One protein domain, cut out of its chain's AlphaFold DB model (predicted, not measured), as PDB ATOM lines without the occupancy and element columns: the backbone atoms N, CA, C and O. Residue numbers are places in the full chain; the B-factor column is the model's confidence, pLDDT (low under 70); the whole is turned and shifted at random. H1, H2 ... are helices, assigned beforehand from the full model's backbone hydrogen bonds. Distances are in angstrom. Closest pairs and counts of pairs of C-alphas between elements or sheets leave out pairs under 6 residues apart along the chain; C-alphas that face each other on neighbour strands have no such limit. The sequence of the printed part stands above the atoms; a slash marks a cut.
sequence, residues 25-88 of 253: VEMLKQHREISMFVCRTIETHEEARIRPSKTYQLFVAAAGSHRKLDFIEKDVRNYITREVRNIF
ATOM      1  N   VAL A  25     290.627 -42.131  35.639       61.25
ATOM      2  CA  VAL A  25     289.595 -42.876  36.385       61.25
ATOM      3  C   VAL A  25     289.943 -42.987  37.879       61.25
ATOM      4  O   VAL A  25     289.052 -42.898  38.718       61.25
ATOM      5  N   GLU A  26     291.232 -43.036  38.229       55.00
ATOM      6  CA  GLU A  26     291.760 -43.018  39.608       55.00
ATOM      7  C   GLU A  26     291.378 -41.743  40.400       55.00
ATOM      8  O   GLU A  26     291.354 -41.723  41.630       55.00
ATOM      9  N   MET A  27     291.035 -40.649  39.707       61.97
ATOM     10  CA  MET A  27     290.582 -39.395  40.323       61.97
ATOM     11  C   MET A  27     289.081 -39.409  40.656       61.97
ATOM     12  O   MET A  27     288.576 -38.468  41.284       61.97
ATOM     13  N   LEU A  28     288.352 -40.460  40.282       64.94
ATOM     14  CA  LEU A  28     286.935 -40.612  40.587       64.94
ATOM     15  C   LEU A  28     286.754 -41.247  41.962       64.94
ATOM     16  O   LEU A  28     287.268 -42.319  42.254       64.94
ATOM     17  N   LYS A  29     285.944 -40.610  42.813       66.06
ATOM     18  CA  LYS A  29     285.687 -41.076  44.186       66.06
ATOM     19  C   LYS A  29     285.176 -42.523  44.251       66.06
ATOM     20  O   LYS A  29     285.464 -43.201  45.224       66.06
ATOM     21  N   GLN A  30     284.424 -42.973  43.246       59.31
ATOM     22  CA  GLN A  30     283.860 -44.328  43.177       59.31
ATOM     23  C   GLN A  30     284.919 -45.423  42.989       59.31
ATOM     24  O   GLN A  30     284.647 -46.572  43.307       59.31
ATOM     25  N   HIS A  31     286.105 -45.060  42.500       62.22
ATOM     26  CA  HIS A  31     287.225 -45.970  42.266       62.22
ATOM     27  C   HIS A  31     288.350 -45.787  43.290       62.22
ATOM     28  O   HIS A  31     289.404 -46.392  43.137       62.22
ATOM     29  N   ARG A  32     288.142 -44.943  44.316       73.75
ATOM     30  CA  ARG A  32     289.136 -44.695  45.358       73.75
ATOM     31  C   ARG A  32     288.797 -45.424  46.644       73.75
ATOM     32  O   ARG A  32     287.745 -45.177  47.234       73.75
ATOM     33  N   GLU A  33     289.731 -46.232  47.118       70.38
ATOM     34  CA  GLU A  33     289.615 -46.969  48.367       70.38
ATOM     35  C   GLU A  33     290.939 -46.937  49.136       70.38
ATOM     36  O   GLU A  33     292.008 -47.248  48.613       70.38
ATOM     37  N   ILE A  34     290.868 -46.572  50.420       70.00
ATOM     38  CA  ILE A  34     291.987 -46.779  51.338       70.00
ATOM     39  C   ILE A  34     291.751 -48.118  52.023       70.00
ATOM     40  O   ILE A  34     290.877 -48.235  52.883       70.00
ATOM     41  N   SER A  35     292.538 -49.124  51.648       68.50
ATOM     42  CA  SER A  35     292.475 -50.432  52.295       68.50
ATOM     43  C   SER A  35     292.908 -50.352  53.762       68.50
ATOM     44  O   SER A  35     293.723 -49.514  54.155       68.50
ATOM     45  N   MET A  36     292.435 -51.292  54.580       60.97
ATOM     46  CA  MET A  36     292.801 -51.364  56.001       60.97
ATOM     47  C   MET A  36     294.313 -51.461  56.249       60.97
ATOM     48  O   MET A  36     294.809 -50.973  57.262       60.97
ATOM     49  N   PHE A  37     295.065 -52.070  55.331       60.75
ATOM     50  CA  PHE A  37     296.525 -52.134  55.415       60.75
ATOM     51  C   PHE A  37     297.170 -50.747  55.265       60.75
ATOM     52  O   PHE A  37     298.079 -50.382  56.015       60.75
ATOM     53  N   VAL A  38     296.666 -49.957  54.314       67.12
ATOM     54  CA  VAL A  38     297.120 -48.584  54.076       67.12
ATOM     55  C   VAL A  38     296.749 -47.699  55.265       67.12
ATOM     56  O   VAL A  38     297.613 -46.971  55.747       67.12
ATOM     57  N   CYS A  39     295.529 -47.825  55.801       67.69
ATOM     58  CA  CYS A  39     295.084 -47.141  57.021       67.69
ATOM     59  C   CYS A  39     296.067 -47.323  58.190       67.69
ATOM     60  O   CYS A  39     296.581 -46.340  58.714       67.69
ATOM     61  N   ARG A  40     296.435 -48.568  58.525       59.47
ATOM     62  CA  ARG A  40     297.390 -48.854  59.620       59.47
ATOM     63  C   ARG A  40     298.766 -48.257  59.396       59.47
ATOM     64  O   ARG A  40     299.445 -47.838  60.333       59.47
ATOM     65  N   THR A  41     299.203 -48.246  58.144       69.12
ATOM     66  CA  THR A  41     300.489 -47.663  57.773       69.12
ATOM     67  C   THR A  41     300.440 -46.137  57.910       69.12
ATOM     68  O   THR A  41     301.391 -45.538  58.405       69.12
ATOM     69  N   ILE A  42     299.313 -45.504  57.557       76.00
ATOM     70  CA  ILE A  42     299.074 -44.074  57.792       76.00
ATOM     71  C   ILE A  42     299.075 -43.759  59.292       76.00
ATOM     72  O   ILE A  42     299.774 -42.832  59.687       76.00
ATOM     73  N   GLU A  43     298.376 -44.543  60.116       75.00
ATOM     74  CA  GLU A  43     298.351 -44.391  61.583       75.00
ATOM     75  C   GLU A  43     299.755 -44.491  62.179       75.00
ATOM     76  O   GLU A  43     300.178 -43.634  62.946       75.00
ATOM     77  N   THR A  44     300.527 -45.496  61.761       71.00
ATOM     78  CA  THR A  44     301.909 -45.686  62.225       71.00
ATOM     79  C   THR A  44     302.797 -44.500  61.832       71.00
ATOM     80  O   THR A  44     303.637 -44.044  62.609       71.00
ATOM     81  N   HIS A  45     302.617 -43.968  60.620       80.94
ATOM     82  CA  HIS A  45     303.330 -42.780  60.162       80.94
ATOM     83  C   HIS A  45     302.893 -41.509  60.906       80.94
ATOM     84  O   HIS A  45     303.735 -40.654  61.183       80.94
ATOM     85  N   GLU A  46     301.614 -41.388  61.260       74.50
ATOM     86  CA  GLU A  46     301.081 -40.300  62.081       74.50
ATOM     87  C   GLU A  46     301.624 -40.354  63.515       74.50
ATOM     88  O   GLU A  46     302.103 -39.336  64.021       74.50
ATOM     89  N   GLU A  47     301.660 -41.537  64.136       72.44
ATOM     90  CA  GLU A  47     302.317 -41.777  65.429       72.44
ATOM     91  C   GLU A  47     303.808 -41.400  65.375       72.44
ATOM     92  O   GLU A  47     304.357 -40.838  66.323       72.44
ATOM     93  N   ALA A  48     304.466 -41.642  64.238       69.19
ATOM     94  CA  ALA A  48     305.838 -41.213  63.969       69.19
ATOM     95  C   ALA A  48     305.966 -39.732  63.546       69.19
ATOM     96  O   ALA A  48     307.064 -39.280  63.216       69.19
ATOM     97  N   ARG A  49     304.867 -38.964  63.547       69.94
ATOM     98  CA  ARG A  49     304.775 -37.551  63.130       69.94
ATOM     99  C   ARG A  49     305.297 -37.268  61.716       69.94
ATOM    100  O   ARG A  49     305.746 -36.158  61.411       69.94
ATOM    101  N   ILE A  50     305.212 -38.249  60.825       73.81
ATOM    102  CA  ILE A  50     305.549 -38.093  59.410       73.81
ATOM    103  C   ILE A  50     304.436 -37.287  58.739       73.81
ATOM    104  O   ILE A  50     303.249 -37.589  58.858       73.81
ATOM    105  N   ARG A  51     304.818 -36.231  58.009       78.38
ATOM    106  CA  ARG A  51     303.846 -35.375  57.315       78.38
ATOM    107  C   ARG A  51     303.005 -36.205  56.331       78.38
ATOM    108  O   ARG A  51     303.594 -36.985  55.582       78.38
ATOM    109  N   PRO A  52     301.684 -35.965  56.213       77.06
ATOM    110  CA  PRO A  52     300.805 -36.725  55.314       77.06
ATOM    111  C   PRO A  52     301.301 -36.790  53.861       77.06
ATOM    112  O   PRO A  52     301.205 -37.826  53.208       77.06
ATOM    113  N   SER A  53     301.904 -35.702  53.370       74.88
ATOM    114  CA  SER A  53     302.503 -35.653  52.034       74.88
ATOM    115  C   SER A  53     303.688 -36.608  51.881       74.88
ATOM    116  O   SER A  53     303.844 -37.233  50.838       74.88
ATOM    117  N   LYS A  54     304.509 -36.780  52.923       78.19
ATOM    118  CA  LYS A  54     305.614 -37.747  52.936       78.19
ATOM    119  C   LYS A  54     305.110 -39.179  53.082       78.19
ATOM    120  O   LYS A  54     305.617 -40.049  52.386       78.19
ATOM    121  N   THR A  55     304.072 -39.401  53.882       81.00
ATOM    122  CA  THR A  55     303.380 -40.694  53.976       81.00
ATOM    123  C   THR A  55     302.870 -41.165  52.617       81.00
ATOM    124  O   THR A  55     303.154 -42.287  52.212       81.00
ATOM    125  N   TYR A  56     302.183 -40.298  51.869       84.06
ATOM    126  CA  TYR A  56     301.728 -40.619  50.515       84.06
ATOM    127  C   TYR A  56     302.897 -40.956  49.575       84.06
ATOM    128  O   TYR A  56     302.858 -41.966  48.879       84.06
ATOM    129  N   GLN A  57     303.972 -40.165  49.599       79.19
ATOM    130  CA  GLN A  57     305.153 -40.411  48.763       79.19
ATOM    131  C   GLN A  57     305.845 -41.751  49.066       79.19
ATOM    132  O   GLN A  57     306.373 -42.377  48.152       79.19
ATOM    133  N   LEU A  58     305.806 -42.233  50.314       79.38
ATOM    134  CA  LEU A  58     306.326 -43.561  50.660       79.38
ATOM    135  C   LEU A  58     305.518 -44.686  50.001       79.38
ATOM    136  O   LEU A  58     306.109 -45.632  49.485       79.38
ATOM    137  N   PHE A  59     304.187 -44.571  49.948       81.12
ATOM    138  CA  PHE A  59     303.356 -45.541  49.225       81.12
ATOM    139  C   PHE A  59     303.630 -45.527  47.726       81.12
ATOM    140  O   PHE A  59     303.698 -46.579  47.100       81.12
ATOM    141  N   VAL A  60     303.835 -44.341  47.158       80.00
ATOM    142  CA  VAL A  60     304.179 -44.181  45.742       80.00
ATOM    143  C   VAL A  60     305.518 -44.844  45.444       80.00
ATOM    144  O   VAL A  60     305.630 -45.574  44.463       80.00
ATOM    145  N   ALA A  61     306.517 -44.633  46.304       79.50
ATOM    146  CA  ALA A  61     307.821 -45.270  46.179       79.50
ATOM    147  C   ALA A  61     307.721 -46.803  46.281       79.50
ATOM    148  O   ALA A  61     308.350 -47.503  45.494       79.50
ATOM    149  N   ALA A  62     306.891 -47.324  47.192       75.88
ATOM    150  CA  ALA A  62     306.677 -48.761  47.363       75.88
ATOM    151  C   ALA A  62     305.919 -49.405  46.185       75.88
ATOM    152  O   ALA A  62     306.269 -50.499  45.747       75.88
ATOM    153  N   ALA A  63     304.905 -48.726  45.645       74.31
ATOM    154  CA  ALA A  63     304.151 -49.190  44.481       74.31
ATOM    155  C   ALA A  63     304.911 -48.967  43.156       74.31
ATOM    156  O   ALA A  63     304.604 -49.583  42.131       74.31
ATOM    157  N   GLY A  64     305.908 -48.078  43.165       75.12
ATOM    158  CA  GLY A  64     306.706 -47.672  42.009       75.12
ATOM    159  C   GLY A  64     306.008 -46.679  41.073       75.12
ATOM    160  O   GLY A  64     306.589 -46.291  40.064       75.12
ATOM    161  N   SER A  65     304.762 -46.287  41.356       74.50
ATOM    162  CA  SER A  65     304.023 -45.264  40.607       74.50
ATOM    163  C   SER A  65     302.766 -44.832  41.359       74.50
ATOM    164  O   SER A  65     302.146 -45.637  42.052       74.50
ATOM    165  N   HIS A  66     302.342 -43.585  41.145       79.06
ATOM    166  CA  HIS A  66     301.053 -43.077  41.621       79.06
ATOM    167  C   HIS A  66     299.866 -43.864  41.043       79.06
ATOM    168  O   HIS A  66     298.899 -44.090  41.754       79.06
ATOM    169  N   ARG A  67     299.986 -44.350  39.797       73.25
ATOM    170  CA  ARG A  67     298.923 -45.069  39.061       73.25
ATOM    171  C   ARG A  67     298.621 -46.476  39.582       73.25
ATOM    172  O   ARG A  67     297.787 -47.194  39.055       73.25
ATOM    173  N   LYS A  68     299.404 -46.935  40.554       76.12
ATOM    174  CA  LYS A  68     299.250 -48.251  41.186       76.12
ATOM    175  C   LYS A  68     298.609 -48.153  42.568       76.12
ATOM    176  O   LYS A  68     298.561 -49.152  43.278       76.12
ATOM    177  N   LEU A  69     298.197 -46.952  42.972       78.94
ATOM    178  CA  LEU A  69     297.522 -46.710  44.235       78.94
ATOM    179  C   LEU A  69     296.062 -46.371  43.970       78.94
ATOM    180  O   LEU A  69     295.758 -45.466  43.198       78.94
ATOM    181  N   ASP A  70     295.177 -47.021  44.712       77.94
ATOM    182  CA  ASP A  70     293.736 -46.785  44.636       77.94
ATOM    183  C   ASP A  70     293.302 -45.567  45.479       77.94
ATOM    184  O   ASP A  70     292.136 -45.410  45.824       77.94
ATOM    185  N   PHE A  71     294.232 -44.696  45.882       82.50
ATOM    186  CA  PHE A  71     293.966 -43.534  46.735       82.50
ATOM    187  C   PHE A  71     294.978 -42.412  46.486       82.50
ATOM    188  O   PHE A  71     296.095 -42.643  46.024       82.50
ATOM    189  N   ILE A  72     294.604 -41.179  46.837       82.31
ATOM    190  CA  ILE A  72     295.447 -39.990  46.643       82.31
ATOM    191  C   ILE A  72     295.898 -39.376  47.974       82.31
ATOM    192  O   ILE A  72     295.341 -39.648  49.036       82.31
ATOM    193  N   GLU A  73     296.873 -38.461  47.930       82.31
ATOM    194  CA  GLU A  73     297.364 -37.744  49.122       82.31
ATOM    195  C   GLU A  73     296.226 -37.083  49.923       82.31
ATOM    196  O   GLU A  73     296.247 -37.033  51.155       82.31
ATOM    197  N   LYS A  74     295.200 -36.581  49.224       82.62
ATOM    198  CA  LYS A  74     294.031 -35.979  49.868       82.62
ATOM    199  C   LYS A  74     293.271 -36.984  50.732       82.62
ATOM    200  O   LYS A  74     292.782 -36.593  51.787       82.62
ATOM    201  N   ASP A  75     293.215 -38.249  50.336       81.12
ATOM    202  CA  ASP A  75     292.558 -39.295  51.114       81.12
ATOM    203  C   ASP A  75     293.361 -39.623  52.377       81.12
ATOM    204  O   ASP A  75     292.765 -39.759  53.440       81.12
ATOM    205  N   VAL A  76     294.700 -39.612  52.312       80.38
ATOM    206  CA  VAL A  76     295.582 -39.729  53.494       80.38
ATOM    207  C   VAL A  76     295.315 -38.595  54.486       80.38
ATOM    208  O   VAL A  76     295.139 -38.819  55.681       80.38
ATOM    209  N   ARG A  77     295.233 -37.355  53.992       82.06
ATOM    210  CA  ARG A  77     294.946 -36.179  54.827       82.06
ATOM    211  C   ARG A  77     293.551 -36.241  55.443       82.06
ATOM    212  O   ARG A  77     293.392 -35.937  56.625       82.06
ATOM    213  N   ASN A  78     292.552 -36.635  54.653       79.62
ATOM    214  CA  ASN A  78     291.183 -36.824  55.119       79.62
ATOM    215  C   ASN A  78     291.106 -37.940  56.162       79.62
ATOM    216  O   ASN A  78     290.378 -37.781  57.133       79.62
ATOM    217  N   TYR A  79     291.855 -39.031  55.979       75.62
ATOM    218  CA  TYR A  79     291.916 -40.148  56.915       75.62
ATOM    219  C   TYR A  79     292.438 -39.697  58.274       75.62
ATOM    220  O   TYR A  79     291.717 -39.824  59.250       75.62
ATOM    221  N   ILE A  80     293.607 -39.058  58.310       74.94
ATOM    222  CA  ILE A  80     294.210 -38.496  59.530       74.94
ATOM    223  C   ILE A  80     293.255 -37.501  60.206       74.94
ATOM    224  O   ILE A  80     292.996 -37.557  61.401       74.94
ATOM    225  N   THR A  81     292.638 -36.612  59.424       70.06
ATOM    226  CA  THR A  81     291.691 -35.618  59.960       70.06
ATOM    227  C   THR A  81     290.401 -36.268  60.489       70.06
ATOM    228  O   THR A  81     289.804 -35.775  61.446       70.06
ATOM    229  N   ARG A  82     289.955 -37.370  59.870       61.72
ATOM    230  CA  ARG A  82     288.800 -38.167  60.300       61.72
ATOM    231  C   ARG A  82     289.143 -39.014  61.518       61.72
ATOM    232  O   ARG A  82     288.303 -39.100  62.393       61.72
ATOM    233  N   GLU A  83     290.354 -39.546  61.619       51.31
ATOM    234  CA  GLU A  83     290.850 -40.257  62.795       51.31
ATOM    235  C   GLU A  83     290.972 -39.308  63.988       51.31
ATOM    236  O   GLU A  83     290.478 -39.614  65.057       51.31
ATOM    237  N   VAL A  84     291.439 -38.071  63.803       45.75
ATOM    238  CA  VAL A  84     291.365 -37.033  64.851       45.75
ATOM    239  C   VAL A  84     289.916 -36.764  65.308       45.75
ATOM    240  O   VAL A  84     289.698 -36.422  66.471       45.75
ATOM    241  N   ARG A  85     288.911 -36.954  64.434       36.81
ATOM    242  CA  ARG A  85     287.476 -36.929  64.799       36.81
ATOM    243  C   ARG A  85     286.959 -38.257  65.371       36.81
ATOM    244  O   ARG A  85     286.075 -38.201  66.211       36.81
ATOM    245  N   ASN A  86     287.502 -39.404  64.975       37.44
ATOM    246  CA  ASN A  86     287.094 -40.743  65.417       37.44
ATOM    247  C   ASN A  86     287.859 -41.222  66.665       37.44
ATOM    248  O   ASN A  86     287.389 -42.094  67.370       37.44
ATOM    249  N   ILE A  87     288.968 -40.592  67.055       43.06
ATOM    250  CA  ILE A  87     289.591 -40.760  68.379       43.06
ATOM    251  C   ILE A  87     288.647 -40.227  69.478       43.06
ATOM    252  O   ILE A  87     288.760 -40.606  70.648       43.06
ATOM    253  N   PHE A  88     287.657 -39.401  69.111       38.06
ATOM    254  CA  PHE A  88     286.518 -39.098  69.978       38.06
ATOM    255  C   PHE A  88     285.469 -40.229  70.035       38.06
ATOM    256  O   PHE A  88     284.695 -40.256  70.991       38.06
TER     257      PHE A  88
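AT A GLANCE: This is residues 25 to 88 of the 253 residues of the protein "Protein FAR1-RELATED SEQUENCE" of Arachis hypogaea (UniProt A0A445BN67). Three helices meet in a small crossed cluster: H1 and H2 make an open, V-like helical hairpin, and the first part of H3 packs on both. The residues before H1 and between H2 and H3 have no named element. The printed part has 64 residues, with H1, H2 and H3 in chain order, no named strand, and class all helix. It is compact, with a radius of gyration of the C-alphas of 11.4 A and spans of 34 by 24 by 17 A.

IN THESE COORDINATES: H1, residues 36 to 47, begins at C-alpha 36 (292.801, -51.364, 56.001) and is 16.5 A long. H2, residues 52 to 63, is 16.9 A long. H3, residues 73 to 86, is 19.5 A long and ends at C-alpha 86 (287.094, -40.743, 65.417).

HOW THE PARTS SIT: H1, with residues 42 to 46 alone, touches residues 52 to 55 of H2; the closest C-alphas, of His 45 and Thr 55, are 6.5 A apart. This hairpin has a steep tilt of 45 degrees, opposite ways. H3, with residues 76 to 80 alone, touches H1, about perpendicular at 75 degrees; the closest C-alphas, of Ile 42 and Val 76, are 7.0 A apart. Residues 52 to 56 of H2 touch residues 73 to 77 of H3, at a steep tilt of 55 degrees, opposite ways; the closest C-alphas, of Tyr 56 and Glu 73, are 5.4 A apart. In H1, H2 and H3 every O i to N i+4 pair is within hydrogen-bond range.

THE WHOLE: The C-alphas farthest apart, of Gly 64 and Phe 88, are 35.5 A apart. The printed part has no cut; the link from H1 to H2 is tight, that from H2 to H3 short. Mean pLDDT of the printed part is 70.4, and residues 25 to 31, 35 to 41, 48 to 49 and 82 to 88 are under 70.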